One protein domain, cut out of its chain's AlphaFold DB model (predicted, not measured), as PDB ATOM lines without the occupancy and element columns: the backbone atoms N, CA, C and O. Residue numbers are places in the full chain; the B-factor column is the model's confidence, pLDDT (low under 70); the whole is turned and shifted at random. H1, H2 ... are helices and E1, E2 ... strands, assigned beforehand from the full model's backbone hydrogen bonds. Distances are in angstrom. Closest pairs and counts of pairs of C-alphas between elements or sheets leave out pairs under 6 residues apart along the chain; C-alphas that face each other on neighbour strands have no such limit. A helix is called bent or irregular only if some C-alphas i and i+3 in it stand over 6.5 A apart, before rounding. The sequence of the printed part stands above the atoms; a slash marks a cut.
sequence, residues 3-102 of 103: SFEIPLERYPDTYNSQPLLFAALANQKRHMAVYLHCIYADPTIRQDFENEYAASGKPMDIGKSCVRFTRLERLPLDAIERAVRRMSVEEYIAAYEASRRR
ATOM      1  N   SER A   3      34.188  10.109   5.724       95.12
ATOM      2  CA  SER A   3      33.426  10.161   4.476       95.12
ATOM      3  C   SER A   3      32.185  11.035   4.630       95.12
ATOM      4  O   SER A   3      31.535  11.025   5.674       95.12
ATOM      5  N   PHE A   4      31.862  11.767   3.572       94.38
ATOM      6  CA  PHE A   4      30.627  12.518   3.393       94.38
ATOM      7  C   PHE A   4      29.894  11.876   2.221       94.38
ATOM      8  O   PHE A   4      30.383  11.888   1.088       94.38
ATOM      9  N   GLU A   5      28.765  11.244   2.514       95.44
ATOM     10  CA  GLU A   5      28.102  10.302   1.613       95.44
ATOM     11  C   GLU A   5      26.623  10.655   1.477       95.44
ATOM     12  O   GLU A   5      26.014  11.217   2.392       95.44
ATOM     13  N   ILE A   6      26.039  10.309   0.333       95.62
ATOM     14  CA  ILE A   6      24.599  10.398   0.113       95.62
ATOM     15  C   ILE A   6      23.967   9.134   0.702       95.62
ATOM     16  O   ILE A   6      24.299   8.031   0.253       95.62
ATOM     17  N   PRO A   7      23.073   9.263   1.699       96.69
ATOM     18  CA  PRO A   7      22.493   8.112   2.374       96.69
ATOM     19  C   PRO A   7      21.570   7.325   1.440       96.69
ATOM     20  O   PRO A   7      20.911   7.899   0.572       96.69
ATOM     21  N   LEU A   8      21.452   6.018   1.691       96.12
ATOM     22  CA  LEU A   8      20.569   5.125   0.928       96.12
ATOM     23  C   LEU A   8      19.090   5.539   0.988       96.12
ATOM     24  O   LEU A   8      18.352   5.277   0.048       96.12
ATOM     25  N   GLU A   9      18.666   6.225   2.056       96.69
ATOM     26  CA  GLU A   9      17.325   6.822   2.156       96.69
ATOM     27  C   GLU A   9      17.062   7.840   1.036       96.69
ATOM     28  O   GLU A   9      15.946   7.933   0.531       96.69
ATOM     29  N   ARG A  10      18.094   8.587   0.619       95.88
ATOM     30  CA  ARG A  10      18.001   9.550  -0.483       95.88
ATOM     31  C   ARG A  10      18.283   8.903  -1.840       95.88
ATOM     32  O   ARG A  10      17.654   9.283  -2.821       95.88
ATOM     33  N   TYR A  11      19.226   7.964  -1.905       96.06
ATOM     34  CA  TYR A  11      19.589   7.274  -3.142       96.06
ATOM     35  C   TYR A  11      19.895   5.786  -2.893       96.06
ATOM     36  O   TYR A  11      21.020   5.449  -2.515       96.06
ATOM     37  N   PRO A  12      18.913   4.886  -3.091       95.06
ATOM     38  CA  PRO A  12      19.083   3.463  -2.799       95.06
ATOM     39  C   PRO A  12      19.755   2.670  -3.932       95.06
ATOM     40  O   PRO A  12      20.320   1.608  -3.670       95.06
ATOM     41  N   ASP A  13      19.706   3.159  -5.177       93.06
ATOM     42  CA  ASP A  13      20.134   2.420  -6.376       93.06
ATOM     43  C   ASP A  13      21.651   2.501  -6.613       93.06
ATOM     44  O   ASP A  13      22.154   3.131  -7.541       93.06
ATOM     45  N   THR A  14      22.414   1.879  -5.719       91.62
ATOM     46  CA  THR A  14      23.876   1.797  -5.814       91.62
ATOM     47  C   THR A  14      24.315   0.377  -6.155       91.62
ATOM     48  O   THR A  14      23.712  -0.608  -5.739       91.62
ATOM     49  N   TYR A  15      25.425   0.242  -6.886       89.12
ATOM     50  CA  TYR A  15      25.896  -1.058  -7.391       89.12
ATOM     51  C   TYR A  15      26.265  -2.094  -6.312       89.12
ATOM     52  O   TYR A  15      26.428  -3.272  -6.626       89.12
ATOM     53  N   ASN A  16      26.485  -1.655  -5.072       92.62
ATOM     54  CA  ASN A  16      26.938  -2.470  -3.945       92.62
ATOM     55  C   ASN A  16      26.071  -2.290  -2.690       92.62
ATOM     56  O   ASN A  16      26.481  -2.725  -1.612       92.62
ATOM     57  N   SER A  17      24.915  -1.632  -2.812       93.38
ATOM     58  CA  SER A  17      24.022  -1.331  -1.688       93.38
ATOM     59  C   SER A  17      24.707  -0.564  -0.545       93.38
ATOM     60  O   SER A  17      24.386  -0.774   0.625       93.38
ATOM     61  N   GLN A  18      25.678   0.300  -0.865       95.31
ATOM     62  CA  GLN A  18      26.354   1.191   0.086       95.31
ATOM     63  C   GLN A  18      26.072   2.656  -0.279       95.31
ATOM     64  O   GLN A  18      25.875   2.947  -1.458       95.31
ATOM     65  N   PRO A  19      26.080   3.589   0.691       96.38
ATOM     66  CA  PRO A  19      25.941   5.019   0.417       96.38
ATOM     67  C   PRO A  19      26.889   5.519  -0.682       96.38
ATOM     68  O   PRO A  19      28.035   5.073  -0.801       96.38
ATOM     69  N   LEU A  20      26.418   6.470  -1.489       93.75
ATOM     70  CA  LEU A  20      27.208   7.011  -2.591       93.75
ATOM     71  C   LEU A  20      28.198   8.061  -2.064       93.75
ATOM     72  O   LEU A  20      27.801   9.099  -1.536       93.75
ATOM     73  N   LEU A  21      29.496   7.795  -2.218       92.94
ATOM     74  CA  LEU A  21      30.559   8.673  -1.732       92.94
ATOM     75  C   LEU A  21      30.590  10.003  -2.491       92.94
ATOM     76  O   LEU A  21      30.826  10.018  -3.694       92.94
ATOM     77  N   PHE A  22      30.442  11.118  -1.777       92.50
ATOM     78  CA  PHE A  22      30.508  12.459  -2.359       92.50
ATOM     79  C   PHE A  22      31.888  13.101  -2.146       92.50
ATOM     80  O   PHE A  22      32.531  13.577  -3.087       92.50
ATOM     81  N   ALA A  23      32.384  13.062  -0.908       93.19
ATOM     82  CA  ALA A  23      33.710  13.549  -0.550       93.19
ATOM     83  C   ALA A  23      34.289  12.757   0.624       93.19
ATOM     84  O   ALA A  23      33.559  12.124   1.384       93.19
ATOM     85  N   ALA A  24      35.606  12.803   0.804       94.69
ATOM     86  CA  ALA A  24      36.242  12.137   1.931       94.69
ATOM     87  C   ALA A  24      37.570  12.777   2.334       94.69
ATOM     88  O   ALA A  24      38.292  13.319   1.502       94.69
ATOM     89  N   LEU A  25      37.944  12.632   3.601       95.06
ATOM     90  CA  LEU A  25      39.259  12.986   4.123       95.06
ATOM     91  C   LEU A  25      39.980  11.730   4.614       95.06
ATOM     92  O   LEU A  25      39.475  10.981   5.459       95.06
ATOM     93  N   ALA A  26      41.189  11.501   4.110       95.25
ATOM     94  CA  ALA A  26      42.007  10.361   4.498       95.25
ATOM     95  C   ALA A  26      43.400  10.781   4.968       95.25
ATOM     96  O   ALA A  26      44.030  11.658   4.379       95.25
ATOM     97  N   ASN A  27      43.902  10.073   5.978       95.19
ATOM     98  CA  ASN A  27      45.299  10.104   6.383       95.19
ATOM     99  C   ASN A  27      46.009   8.873   5.800       95.19
ATOM    100  O   ASN A  27      45.686   7.743   6.171       95.19
ATOM    101  N   GLN A  28      46.930   9.089   4.865       93.62
ATOM    102  CA  GLN A  28      47.756   8.050   4.247       93.62
ATOM    103  C   GLN A  28      49.174   8.108   4.830       93.62
ATOM    104  O   GLN A  28      49.617   9.138   5.331       93.62
ATOM    105  N   LYS A  29      49.952   7.027   4.695       93.75
ATOM    106  CA  LYS A  29      51.294   6.894   5.307       93.75
ATOM    107  C   LYS A  29      52.257   8.073   5.053       93.75
ATOM    108  O   LYS A  29      53.174   8.277   5.841       93.75
ATOM    109  N   ARG A  30      52.111   8.802   3.939       93.56
ATOM    110  CA  ARG A  30      53.020   9.895   3.529       93.56
ATOM    111  C   ARG A  30      52.332  11.237   3.257       93.56
ATOM    112  O   ARG A  30      53.025  12.210   2.983       93.56
ATOM    113  N   HIS A  31      51.004  11.283   3.258       94.38
ATOM    114  CA  HIS A  31      50.230  12.476   2.913       94.38
ATOM    115  C   HIS A  31      48.804  12.352   3.445       94.38
ATOM    116  O   HIS A  31      48.313  11.254   3.690       94.38
ATOM    117  N   MET A  32      48.112  13.474   3.555       95.56
ATOM    118  CA  MET A  32      46.660  13.507   3.662       95.56
ATOM    119  C   MET A  32      46.060  13.689   2.270       95.56
ATOM    120  O   MET A  32      46.707  14.227   1.368       95.56
ATOM    121  N   ALA A  33      44.834  13.215   2.082       95.19
ATOM    122  CA  ALA A  33      44.119  13.348   0.823       95.19
ATOM    123  C   ALA A  33      42.679  13.794   1.062       95.19
ATOM    124  O   ALA A  33      41.975  13.189   1.875       95.19
ATOM    125  N   VAL A  34      42.248  14.817   0.321       94.56
ATOM    126  CA  VAL A  34      40.827  15.120   0.137       94.56
ATOM    127  C   VAL A  34      40.375  14.418  -1.135       94.56
ATOM    128  O   VAL A  34      40.884  14.700  -2.218       94.56
ATOM    129  N   TYR A  35      39.448  13.482  -1.004       93.44
ATOM    130  CA  TYR A  35      38.740  12.874  -2.118       93.44
ATOM    131  C   TYR A  35      37.538  13.747  -2.440       93.44
ATOM    132  O   TYR A  35      36.718  14.018  -1.565       93.44
ATOM    133  N   LEU A  36      37.447  14.191  -3.686       90.38
ATOM    134  CA  LEU A  36      36.345  15.005  -4.182       90.38
ATOM    135  C   LEU A  36      35.736  14.223  -5.333       90.38
ATOM    136  O   LEU A  36      36.216  14.333  -6.447       90.38
ATOM    137  N   HIS A  37      34.748  13.366  -5.088       86.56
ATOM    138  CA  HIS A  37      34.172  12.588  -6.189       86.56
ATOM    139  C   HIS A  37      33.284  13.453  -7.094       86.56
ATOM    140  O   HIS A  37      33.193  13.176  -8.291       86.56
ATOM    141  N   CYS A  38      32.714  14.536  -6.557       78.44
ATOM    142  CA  CYS A  38      31.914  15.502  -7.311       78.44
ATOM    143  C   CYS A  38      32.675  16.140  -8.485       78.44
ATOM    144  O   CYS A  38      32.121  16.245  -9.575       78.44
ATOM    145  N   ILE A  39      33.959  16.485  -8.327       77.06
ATOM    146  CA  ILE A  39      34.720  17.119  -9.419       77.06
ATOM    147  C   ILE A  39      34.983  16.171 -10.590       77.06
ATOM    148  O   ILE A  39      35.282  16.637 -11.675       77.06
ATOM    149  N   TYR A  40      34.882  14.852 -10.403       72.75
ATOM    150  CA  TYR A  40      35.117  13.879 -11.481       72.75
ATOM    151  C   TYR A  40      33.845  13.440 -12.191       72.75
ATOM    152  O   TYR A  40      33.936  12.782 -13.227       72.75
ATOM    153  N   ALA A  41      32.681  13.788 -11.651       77.19
ATOM    154  CA  ALA A  41      31.405  13.515 -12.289       77.19
ATOM    155  C   ALA A  41      31.174  14.396 -13.531       77.19
ATOM    156  O   ALA A  41      30.471  13.973 -14.445       77.19
ATOM    157  N   ASP A  42      31.812  15.571 -13.598       81.06
ATOM    158  CA  ASP A  42      31.702  16.504 -14.718       81.06
ATOM    159  C   ASP A  42      33.091  17.039 -15.149       81.06
ATOM    160  O   ASP A  42      33.799  17.645 -14.337       81.06
ATOM    161  N   PRO A  43      33.507  16.848 -16.419       85.00
ATOM    162  CA  PRO A  43      34.798  17.330 -16.920       85.00
ATOM    163  C   PRO A  43      34.993  18.851 -16.837       85.00
ATOM    164  O   PRO A  43      36.120  19.309 -16.661       85.00
ATOM    165  N   THR A  44      33.918  19.630 -16.954       87.69
ATOM    166  CA  THR A  44      33.940  21.097 -16.857       87.69
ATOM    167  C   THR A  44      34.248  21.520 -15.427       87.69
ATOM    168  O   THR A  44      35.140  22.334 -15.201       87.69
ATOM    169  N   ILE A  45      33.580  20.902 -14.447       86.19
ATOM    170  CA  ILE A  45      33.828  21.175 -13.022       86.19
ATOM    171  C   ILE A  45      35.258  20.788 -12.643       86.19
ATOM    172  O   ILE A  45      35.921  21.525 -11.906       86.19
ATOM    173  N   ARG A  46      35.767  19.675 -13.182       88.56
ATOM    174  CA  ARG A  46      37.174  19.302 -13.015       88.56
ATOM    175  C   ARG A  46      38.117  20.377 -13.545       88.56
ATOM    176  O   ARG A  46      39.050  20.760 -12.842       88.56
ATOM    177  N   GLN A  47      37.893  20.833 -14.776       90.56
ATOM    178  CA  GLN A  47      38.760  21.814 -15.422       90.56
ATOM    179  C   GLN A  47      38.766  23.141 -14.656       90.56
ATOM    180  O   GLN A  47      39.832  23.712 -14.426       90.56
ATOM    181  N   ASP A  48      37.599  23.600 -14.208       90.56
ATOM    182  CA  ASP A  48      37.472  24.802 -13.387       90.56
ATOM    183  C   ASP A  48      38.226  24.665 -12.061       90.56
ATOM    184  O   ASP A  48      38.950  25.577 -11.662       90.56
ATOM    185  N   PHE A  49      38.115  23.510 -11.401       91.69
ATOM    186  CA  PHE A  49      38.857  23.241 -10.173       91.69
ATOM    187  C   PHE A  49      40.374  23.258 -10.397       91.69
ATOM    188  O   PHE A  49      41.095  23.885  -9.621       91.69
ATOM    189  N   GLU A  50      40.872  22.610 -11.453       91.19
ATOM    190  CA  GLU A  50      42.304  22.602 -11.785       91.19
ATOM    191  C   GLU A  50      42.815  24.022 -12.107       91.19
ATOM    192  O   GLU A  50      43.894  24.407 -11.649       91.19
ATOM    193  N   ASN A  51      42.011  24.839 -12.798       93.06
ATOM    194  CA  ASN A  51      42.329  26.242 -13.083       93.06
ATOM    195  C   ASN A  51      42.410  27.087 -11.801       93.06
ATOM    196  O   ASN A  51      43.369  27.837 -11.605       93.06
ATOM    197  N   GLU A  52      41.433  26.952 -10.903       93.00
ATOM    198  CA  GLU A  52      41.434  27.647  -9.611       93.00
ATOM    199  C   GLU A  52      42.585  27.191  -8.706       93.00
ATOM    200  O   GLU A  52      43.187  28.005  -7.997       93.00
ATOM    201  N   TYR A  53      42.915  25.898  -8.738       92.69
ATOM    202  CA  TYR A  53      44.064  25.354  -8.023       92.69
ATOM    203  C   TYR A  53      45.350  26.002  -8.530       92.69
ATOM    204  O   TYR A  53      46.116  26.541  -7.729       92.69
ATOM    205  N   ALA A  54      45.574  25.999  -9.845       92.62
ATOM    206  CA  ALA A  54      46.754  26.605 -10.451       92.62
ATOM    207  C   ALA A  54      46.859  28.104 -10.118       92.62
ATOM    208  O   ALA A  54      47.928  28.580  -9.732       92.62
ATOM    209  N   ALA A  55      45.736  28.828 -10.168       94.19
ATOM    210  CA  ALA A  55      45.671  30.248  -9.820       94.19
ATOM    211  C   ALA A  55      46.001  30.535  -8.342       94.19
ATOM    212  O   ALA A  55      46.447  31.634  -8.016       94.19
ATOM    213  N   SER A  56      45.833  29.558  -7.443       92.81
ATOM    214  CA  SER A  56      46.169  29.721  -6.021       92.81
ATOM    215  C   SER A  56      47.676  29.810  -5.739       92.81
ATOM    216  O   SER A  56      48.067  30.143  -4.618       92.81
ATOM    217  N   GLY A  57      48.529  29.454  -6.710       92.38
ATOM    218  CA  GLY A  57      49.988  29.400  -6.549       92.38
ATOM    219  C   GLY A  57      50.485  28.285  -5.619       92.38
ATOM    220  O   GLY A  57      51.684  28.195  -5.346       92.38
ATOM    221  N   LYS A  58      49.588  27.428  -5.112       92.06
ATOM    222  CA  LYS A  58      49.935  26.298  -4.242       92.06
ATOM    223  C   LYS A  58      50.402  25.093  -5.066       92.06
ATOM    224  O   LYS A  58      49.922  24.886  -6.181       92.06
ATOM    225  N   PRO A  59      51.325  24.271  -4.531       89.56
ATOM    226  CA  PRO A  59      51.825  23.100  -5.240       89.56
ATOM    227  C   PRO A  59      50.696  22.094  -5.473       89.56
ATOM    228  O   PRO A  59      50.099  21.595  -4.522       89.56
ATOM    229  N   MET A  60      50.434  21.792  -6.740       87.44
ATOM    230  CA  MET A  60      49.355  20.902  -7.154       87.44
ATOM    231  C   MET A  60      49.825  19.442  -7.175       87.44
ATOM    232  O   MET A  60      50.656  19.061  -7.997       87.44
ATOM    233  N   ASP A  61      49.276  18.619  -6.281       89.81
ATOM    234  CA  ASP A  61      49.422  17.155  -6.284       89.81
ATOM    235  C   ASP A  61      48.024  16.530  -6.338       89.81
ATOM    236  O   ASP A  61      47.330  16.398  -5.326       89.81
ATOM    237  N   ILE A  62      47.580  16.214  -7.555       86.81
ATOM    238  CA  ILE A  62      46.244  15.685  -7.838       86.81
ATOM    239  C   ILE A  62      46.376  14.259  -8.385       86.81
ATOM    240  O   ILE A  62      47.092  13.992  -9.349       86.81
ATOM    241  N   GLY A  63      45.680  13.322  -7.745       84.12
ATOM    242  CA  GLY A  63      45.450  11.971  -8.248       84.12
ATOM    243  C   GLY A  63      44.181  11.881  -9.102       84.12
ATOM    244  O   GLY A  63      43.520  12.869  -9.396       84.12
ATOM    245  N   LYS A  64      43.782  10.658  -9.470       76.62
ATOM    246  CA  LYS A  64      42.558  10.433 -10.261       76.62
ATOM    247  C   LYS A  64      41.270  10.884  -9.580       76.62
ATOM    248  O   LYS A  64      40.321  11.137 -10.301       76.62
ATOM    249  N   SER A  65      41.214  10.882  -8.247       81.56
ATOM    250  CA  SER A  65      40.009  11.254  -7.491       81.56
ATOM    251  C   SER A  65      40.288  12.103  -6.247       81.56
ATOM    252  O   SER A  65      39.423  12.256  -5.385       81.56
ATOM    253  N   CYS A  66      41.522  12.581  -6.084       89.06
ATOM    254  CA  CYS A  66      41.961  13.163  -4.824       89.06
ATOM    255  C   CYS A  66      43.000  14.265  -4.986       89.06
ATOM    256  O   CYS A  66      43.833  14.232  -5.886       89.06
ATOM    257  N   VAL A  67      42.981  15.190  -4.038       92.62
ATOM    258  CA  VAL A  67      43.996  16.217  -3.831       92.62
ATOM    259  C   VAL A  67      44.854  15.788  -2.654       92.62
ATOM    260  O   VAL A  67      44.333  15.584  -1.553       92.62
ATOM    261  N   ARG A  68      46.160  15.655  -2.864       94.69
ATOM    262  CA  ARG A  68      47.107  15.247  -1.827       94.69
ATOM    263  C   ARG A  68      47.814  16.458  -1.245       94.69
ATOM    264  O   ARG A  68      48.156  17.402  -1.948       94.69
ATOM    265  N   PHE A  69      48.053  16.420   0.060       94.69
ATOM    266  CA  PHE A  69      48.741  17.483   0.777       94.69
ATOM    267  C   PHE A  69      49.451  16.928   2.012       94.69
ATOM    268  O   PHE A  69      49.003  15.973   2.642       94.69
ATOM    269  N   THR A  70      50.588  17.519   2.372       93.69
ATOM    270  CA  THR A  70      51.336  17.154   3.590       93.69
ATOM    271  C   THR A  70      51.117  18.137   4.731       93.69
ATOM    272  O   THR A  70      51.307  17.777   5.889       93.69
ATOM    273  N   ARG A  71      50.709  19.369   4.412       92.88
ATOM    274  CA  ARG A  71      50.334  20.410   5.368       92.88
ATOM    275  C   ARG A  71      49.148  21.204   4.833       92.88
ATOM    276  O   ARG A  71      49.001  21.315   3.614       92.88
ATOM    277  N   LEU A  72      48.322  21.735   5.729       90.81
ATOM    278  CA  LEU A  72      47.068  22.400   5.375       90.81
ATOM    279  C   LEU A  72      47.293  23.662   4.530       90.81
ATOM    280  O   LEU A  72      46.513  23.942   3.629       90.81
ATOM    281  N   GLU A  73      48.395  24.379   4.742       91.50
ATOM    282  CA  GLU A  73      48.701  25.634   4.038       91.50
ATOM    283  C   GLU A  73      48.955  25.408   2.540       91.50
ATOM    284  O   GLU A  73      48.792  26.314   1.723       91.50
ATOM    285  N   ARG A  74      49.333  24.179   2.167       90.31
ATOM    286  CA  ARG A  74      49.518  23.766   0.770       90.31
ATOM    287  C   ARG A  74      48.208  23.406   0.079       90.31
ATOM    288  O   ARG A  74      48.211  23.213  -1.129       90.31
ATOM    289  N   LEU A  75      47.105  23.322   0.817       92.75
ATOM    290  CA  LEU A  75      45.801  22.976   0.281       92.75
ATOM    291  C   LEU A  75      45.042  24.263  -0.110       92.75
ATOM    292  O   LEU A  75      44.894  25.175   0.715       92.75
ATOM    293  N   PRO A  76      44.562  24.407  -1.359       93.12
ATOM    294  CA  PRO A  76      43.705  25.524  -1.745       93.12
ATOM    295  C   PRO A  76      42.278  25.295  -1.236       93.12
ATOM    296  O   PRO A  76      41.401  24.873  -1.983       93.12
ATOM    297  N   LEU A  77      42.055  25.570   0.052       92.88
ATOM    298  CA  LEU A  77      40.752  25.389   0.701       92.88
ATOM    299  C   LEU A  77      39.619  26.124  -0.028       92.88
ATOM    300  O   LEU A  77      38.573  25.521  -0.236       92.88
ATOM    301  N   ASP A  78      39.850  27.348  -0.509       93.12
ATOM    302  CA  ASP A  78      38.830  28.110  -1.245       93.12
ATOM    303  C   ASP A  78      38.421  27.425  -2.560       93.12
ATOM    304  O   ASP A  78      37.250  27.426  -2.930       93.12
ATOM    305  N   ALA A  79      39.376  26.809  -3.269       92.25
ATOM    306  CA  ALA A  79      39.081  26.060  -4.491       92.25
ATOM    307  C   ALA A  79      38.306  24.773  -4.175       92.25
ATOM    308  O   ALA A  79      37.397  24.396  -4.910       92.25
ATOM    309  N   ILE A  80      38.629  24.113  -3.058       91.62
ATOM    310  CA  ILE A  80      37.903  22.925  -2.588       91.62
ATOM    311  C   ILE A  80      36.469  23.285  -2.196       91.62
ATOM    312  O   ILE A  80      35.542  22.573  -2.573       91.62
ATOM    313  N   GLU A  81      36.273  24.394  -1.481       91.94
ATOM    314  CA  GLU A  81      34.940  24.882  -1.132       91.94
ATOM    315  C   GLU A  81      34.111  25.140  -2.393       91.94
ATOM    316  O   GLU A  81      32.993  24.630  -2.517       91.94
ATOM    317  N   ARG A  82      34.660  25.893  -3.355       91.62
ATOM    318  CA  ARG A  82      33.961  26.194  -4.611       91.62
ATOM    319  C   ARG A  82      33.653  24.927  -5.401       91.62
ATOM    320  O   ARG A  82      32.527  24.779  -5.864       91.62
ATOM    321  N   ALA A  83      34.593  23.990  -5.495       89.38
ATOM    322  CA  ALA A  83      34.370  22.691  -6.125       89.38
ATOM    323  C   ALA A  83      33.209  21.911  -5.496       89.38
ATOM    324  O   ALA A  83      32.344  21.416  -6.213       89.38
ATOM    325  N   VAL A  84      33.159  21.834  -4.164       89.50
ATOM    326  CA  VAL A  84      32.085  21.140  -3.438       89.50
ATOM    327  C   VAL A  84      30.730  21.822  -3.642       89.50
ATOM    328  O   VAL A  84      29.719  21.138  -3.752       89.50
ATOM    329  N   ARG A  85      30.697  23.156  -3.723       90.31
ATOM    330  CA  ARG A  85      29.457  23.929  -3.909       90.31
ATOM    331  C   ARG A  85      28.923  23.944  -5.340       90.31
ATOM    332  O   ARG A  85      27.752  24.250  -5.526       90.31
ATOM    333  N   ARG A  86      29.764  23.660  -6.339       89.44
ATOM    334  CA  ARG A  86      29.402  23.706  -7.769       89.44
ATOM    335  C   ARG A  86      28.420  22.619  -8.200       89.44
ATOM    336  O   ARG A  86      27.904  22.711  -9.305       89.44
ATOM    337  N   MET A  87      28.199  21.604  -7.371       88.06
ATOM    338  CA  MET A  87      27.329  20.484  -7.698       88.06
ATOM    339  C   MET A  87      26.405  20.181  -6.523       88.06
ATOM    340  O   MET A  87      26.863  19.890  -5.415       88.06
ATOM    341  N   SER A  88      25.103  20.243  -6.773       91.56
ATOM    342  CA  SER A  88      24.083  19.750  -5.850       91.56
ATOM    343  C   SER A  88      24.126  18.223  -5.738       91.56
ATOM    344  O   SER A  88      24.714  17.519  -6.562       91.56
ATOM    345  N   VAL A  89      23.474  17.691  -4.703       92.44
ATOM    346  CA  VAL A  89      23.355  16.241  -4.502       92.44
ATOM    347  C   VAL A  89      22.623  15.594  -5.682       92.44
ATOM    348  O   VAL A  89      23.024  14.534  -6.155       92.44
ATOM    349  N   GLU A  90      21.585  16.252  -6.185       93.44
ATOM    350  CA  GLU A  90      20.740  15.779  -7.276       93.44
ATOM    351  C   GLU A  90      21.494  15.773  -8.616       93.44
ATOM    352  O   GLU A  90      21.435  14.784  -9.350       93.44
ATOM    353  N   GLU A  91      22.274  16.820  -8.910       92.44
ATOM    354  CA  GLU A  91      23.160  16.854 -10.085       92.44
ATOM    355  C   GLU A  91      24.231  15.761 -10.018       92.44
ATOM    356  O   GLU A  91      24.519  15.108 -11.023       92.44
ATOM    357  N   TYR A  92      24.789  15.514  -8.828       92.75
ATOM    358  CA  TYR A  92      25.786  14.465  -8.644       92.75
ATOM    359  C   TYR A  92      25.207  13.063  -8.875       92.75
ATOM    360  O   TYR A  92      25.839  12.251  -9.555       92.75
ATOM    361  N   ILE A  93      23.998  12.784  -8.372       92.94
ATOM    362  CA  ILE A  93      23.290  11.519  -8.636       92.94
ATOM    363  C   ILE A  93      23.044  11.350 -10.141       92.94
ATOM    364  O   ILE A  93      23.354  10.298 -10.700       92.94
ATOM    365  N   ALA A  94      22.560  12.393 -10.824       92.44
ATOM    366  CA  ALA A  94      22.303  12.334 -12.262       92.44
ATOM    367  C   ALA A  94      23.584  12.050 -13.071       92.44
ATOM    368  O   ALA A  94      23.583  11.215 -13.983       92.44
ATOM    369  N   ALA A  95      24.697  12.698 -12.718       90.19
ATOM    370  CA  ALA A  95      25.989  12.460 -13.355       90.19
ATOM    371  C   ALA A  95      26.531  11.046 -13.064       90.19
ATOM    372  O   ALA A  95      27.054  10.381 -13.966       90.19
ATOM    373  N   TYR A  96      26.350  10.548 -11.835       90.50
ATOM    374  CA  TYR A  96      26.680   9.172 -11.462       90.50
ATOM    375  C   TYR A  96      25.915   8.159 -12.321       90.50
ATOM    376  O   TYR A  96      26.539   7.298 -12.946       90.50
ATOM    377  N   GLU A  97      24.592   8.287 -12.435       91.62
ATOM    378  CA  GLU A  97      23.779   7.404 -13.277       91.62
ATOM    379  C   GLU A  97      24.209   7.456 -14.748       91.62
ATOM    380  O   GLU A  97      24.374   6.415 -15.391       91.62
ATOM    381  N   ALA A  98      24.437   8.658 -15.287       89.94
ATOM    382  CA  ALA A  98      24.862   8.844 -16.672       89.94
ATOM    383  C   ALA A  98      26.204   8.154 -16.974       89.94
ATOM    384  O   ALA A  98      26.365   7.572 -18.050       89.94
ATOM    385  N   SER A  99      27.142   8.164 -16.020       85.88
ATOM    386  CA  SER A  99      28.431   7.473 -16.154       85.88
ATOM    387  C   SER A  99      28.288   5.948 -16.259       85.88
ATOM    388  O   SER A  99      29.116   5.296 -16.895       85.88
ATOM    389  N   ARG A 100      27.217   5.381 -15.689       83.19
ATOM    390  CA  ARG A 100      26.946   3.935 -15.673       83.19
ATOM    391  C   ARG A 100      26.090   3.453 -16.838       83.19
ATOM    392  O   ARG A 100      26.144   2.282 -17.171       83.19
ATOM    393  N   ARG A 101      25.330   4.332 -17.495       78.69
ATOM    394  CA  ARG A 101      24.561   3.977 -18.707       78.69
ATOM    395  C   ARG A 101      25.446   3.750 -19.941       78.69
ATOM    396  O   ARG A 101      24.959   3.263 -20.951       78.69
ATOM    397  N   ARG A 102      26.724   4.143 -19.881       58.84
ATOM    398  CA  ARG A 102      27.696   4.019 -20.984       58.84
ATOM    399  C   ARG A 102      28.480   2.695 -20.985       58.84
ATOM    400  O   ARG A 102      29.461   2.604 -21.719       58.84
TER     401      ARG A 102
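What this domain is: This is residues 3 to 102 of the 103 residues of an uncharacterized protein of Rubrivirga sp (UniProt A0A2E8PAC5). What shape do these coordinates make? One antiparallel sheet of four strands, bent along E2, has a loose group of four helices along one side: H2 and H3 run side by side, H4 lies at the other end, and the short H1 sits between that pair and H4. The helices only graze the sheet or, in the case of H2, stay off it. What is it built of, and how large is it? The printed part has 100 residues with four named helices and four named strands, in the order E1 E2 E3 H1 H2 E4 H3 H4; the sheet's order is E1 E2 E3 E4, and the class is mixed, helices and strands. The whole is compact, with a radius of gyration of the C-alphas of 14.1 A and spans of 39 by 30 by 22 A.

Where its parts are: Where do the strands lie? E1 is residues 3 to 6, from C-alpha 3 at (33.426, 10.161, 4.476); E2 is residues 20 to 28, 21.7 A long; E3 is residues 31 to 36, 15.8 A long; E4 is residues 66 to 69. Where are the helices? H1 is residues 38 to 41, H2 residues 43 to 55, 18.3 A long, H3 residues 77 to 85, 12.3 A long, and H4 residues 89 to 100, 17.0 A long, ending at C-alpha 100 at (26.946, 3.935, -15.673).

How they stand to each other: How is the sheet joined? E1, E2 and E3 form a meander, each strand the antiparallel neighbour of the one before; N 6 and O 20 are 2.8 A apart, and N 26 and O 33 are 2.9 A apart, both within hydrogen-bond range. E2 bends by 67 degrees at residue 23. E4, an edge strand, is antiparallel to E3, with N 34 and O 67 2.9 A apart, within hydrogen-bond range. Which helices meet? H1 is the hub: it touches H4, closest at the C-alphas of Ala 41 and Ala 95, 5.6 A, and H3, closest at those of Ile 39 and Ala 83, 6.5 A. It touches H2 only at the corner, closest at the C-alphas of Ile 39 and Arg 46, 4.9 A. H2 and H3 touch at a shallow tilt of 17 degrees, opposite ways, closest at the C-alphas of Glu 52 and Ala 79, 5.9 A; H2 and H4 are apart. Are the helix backbones complete? In H2, H3 and H4 every O i to N i+4 pair is within hydrogen-bond range; H1 is too short for one.

The domain as a whole: How far does it reach? The two C-alphas farthest apart, those of Glu 9 and Gly 57, are 40.6 A apart. Are there cuts, long links or weak spots? The printed part has no cut; the link from E1 to E2, 13 residues, is long, and residue 102 is under 70 in pLDDT.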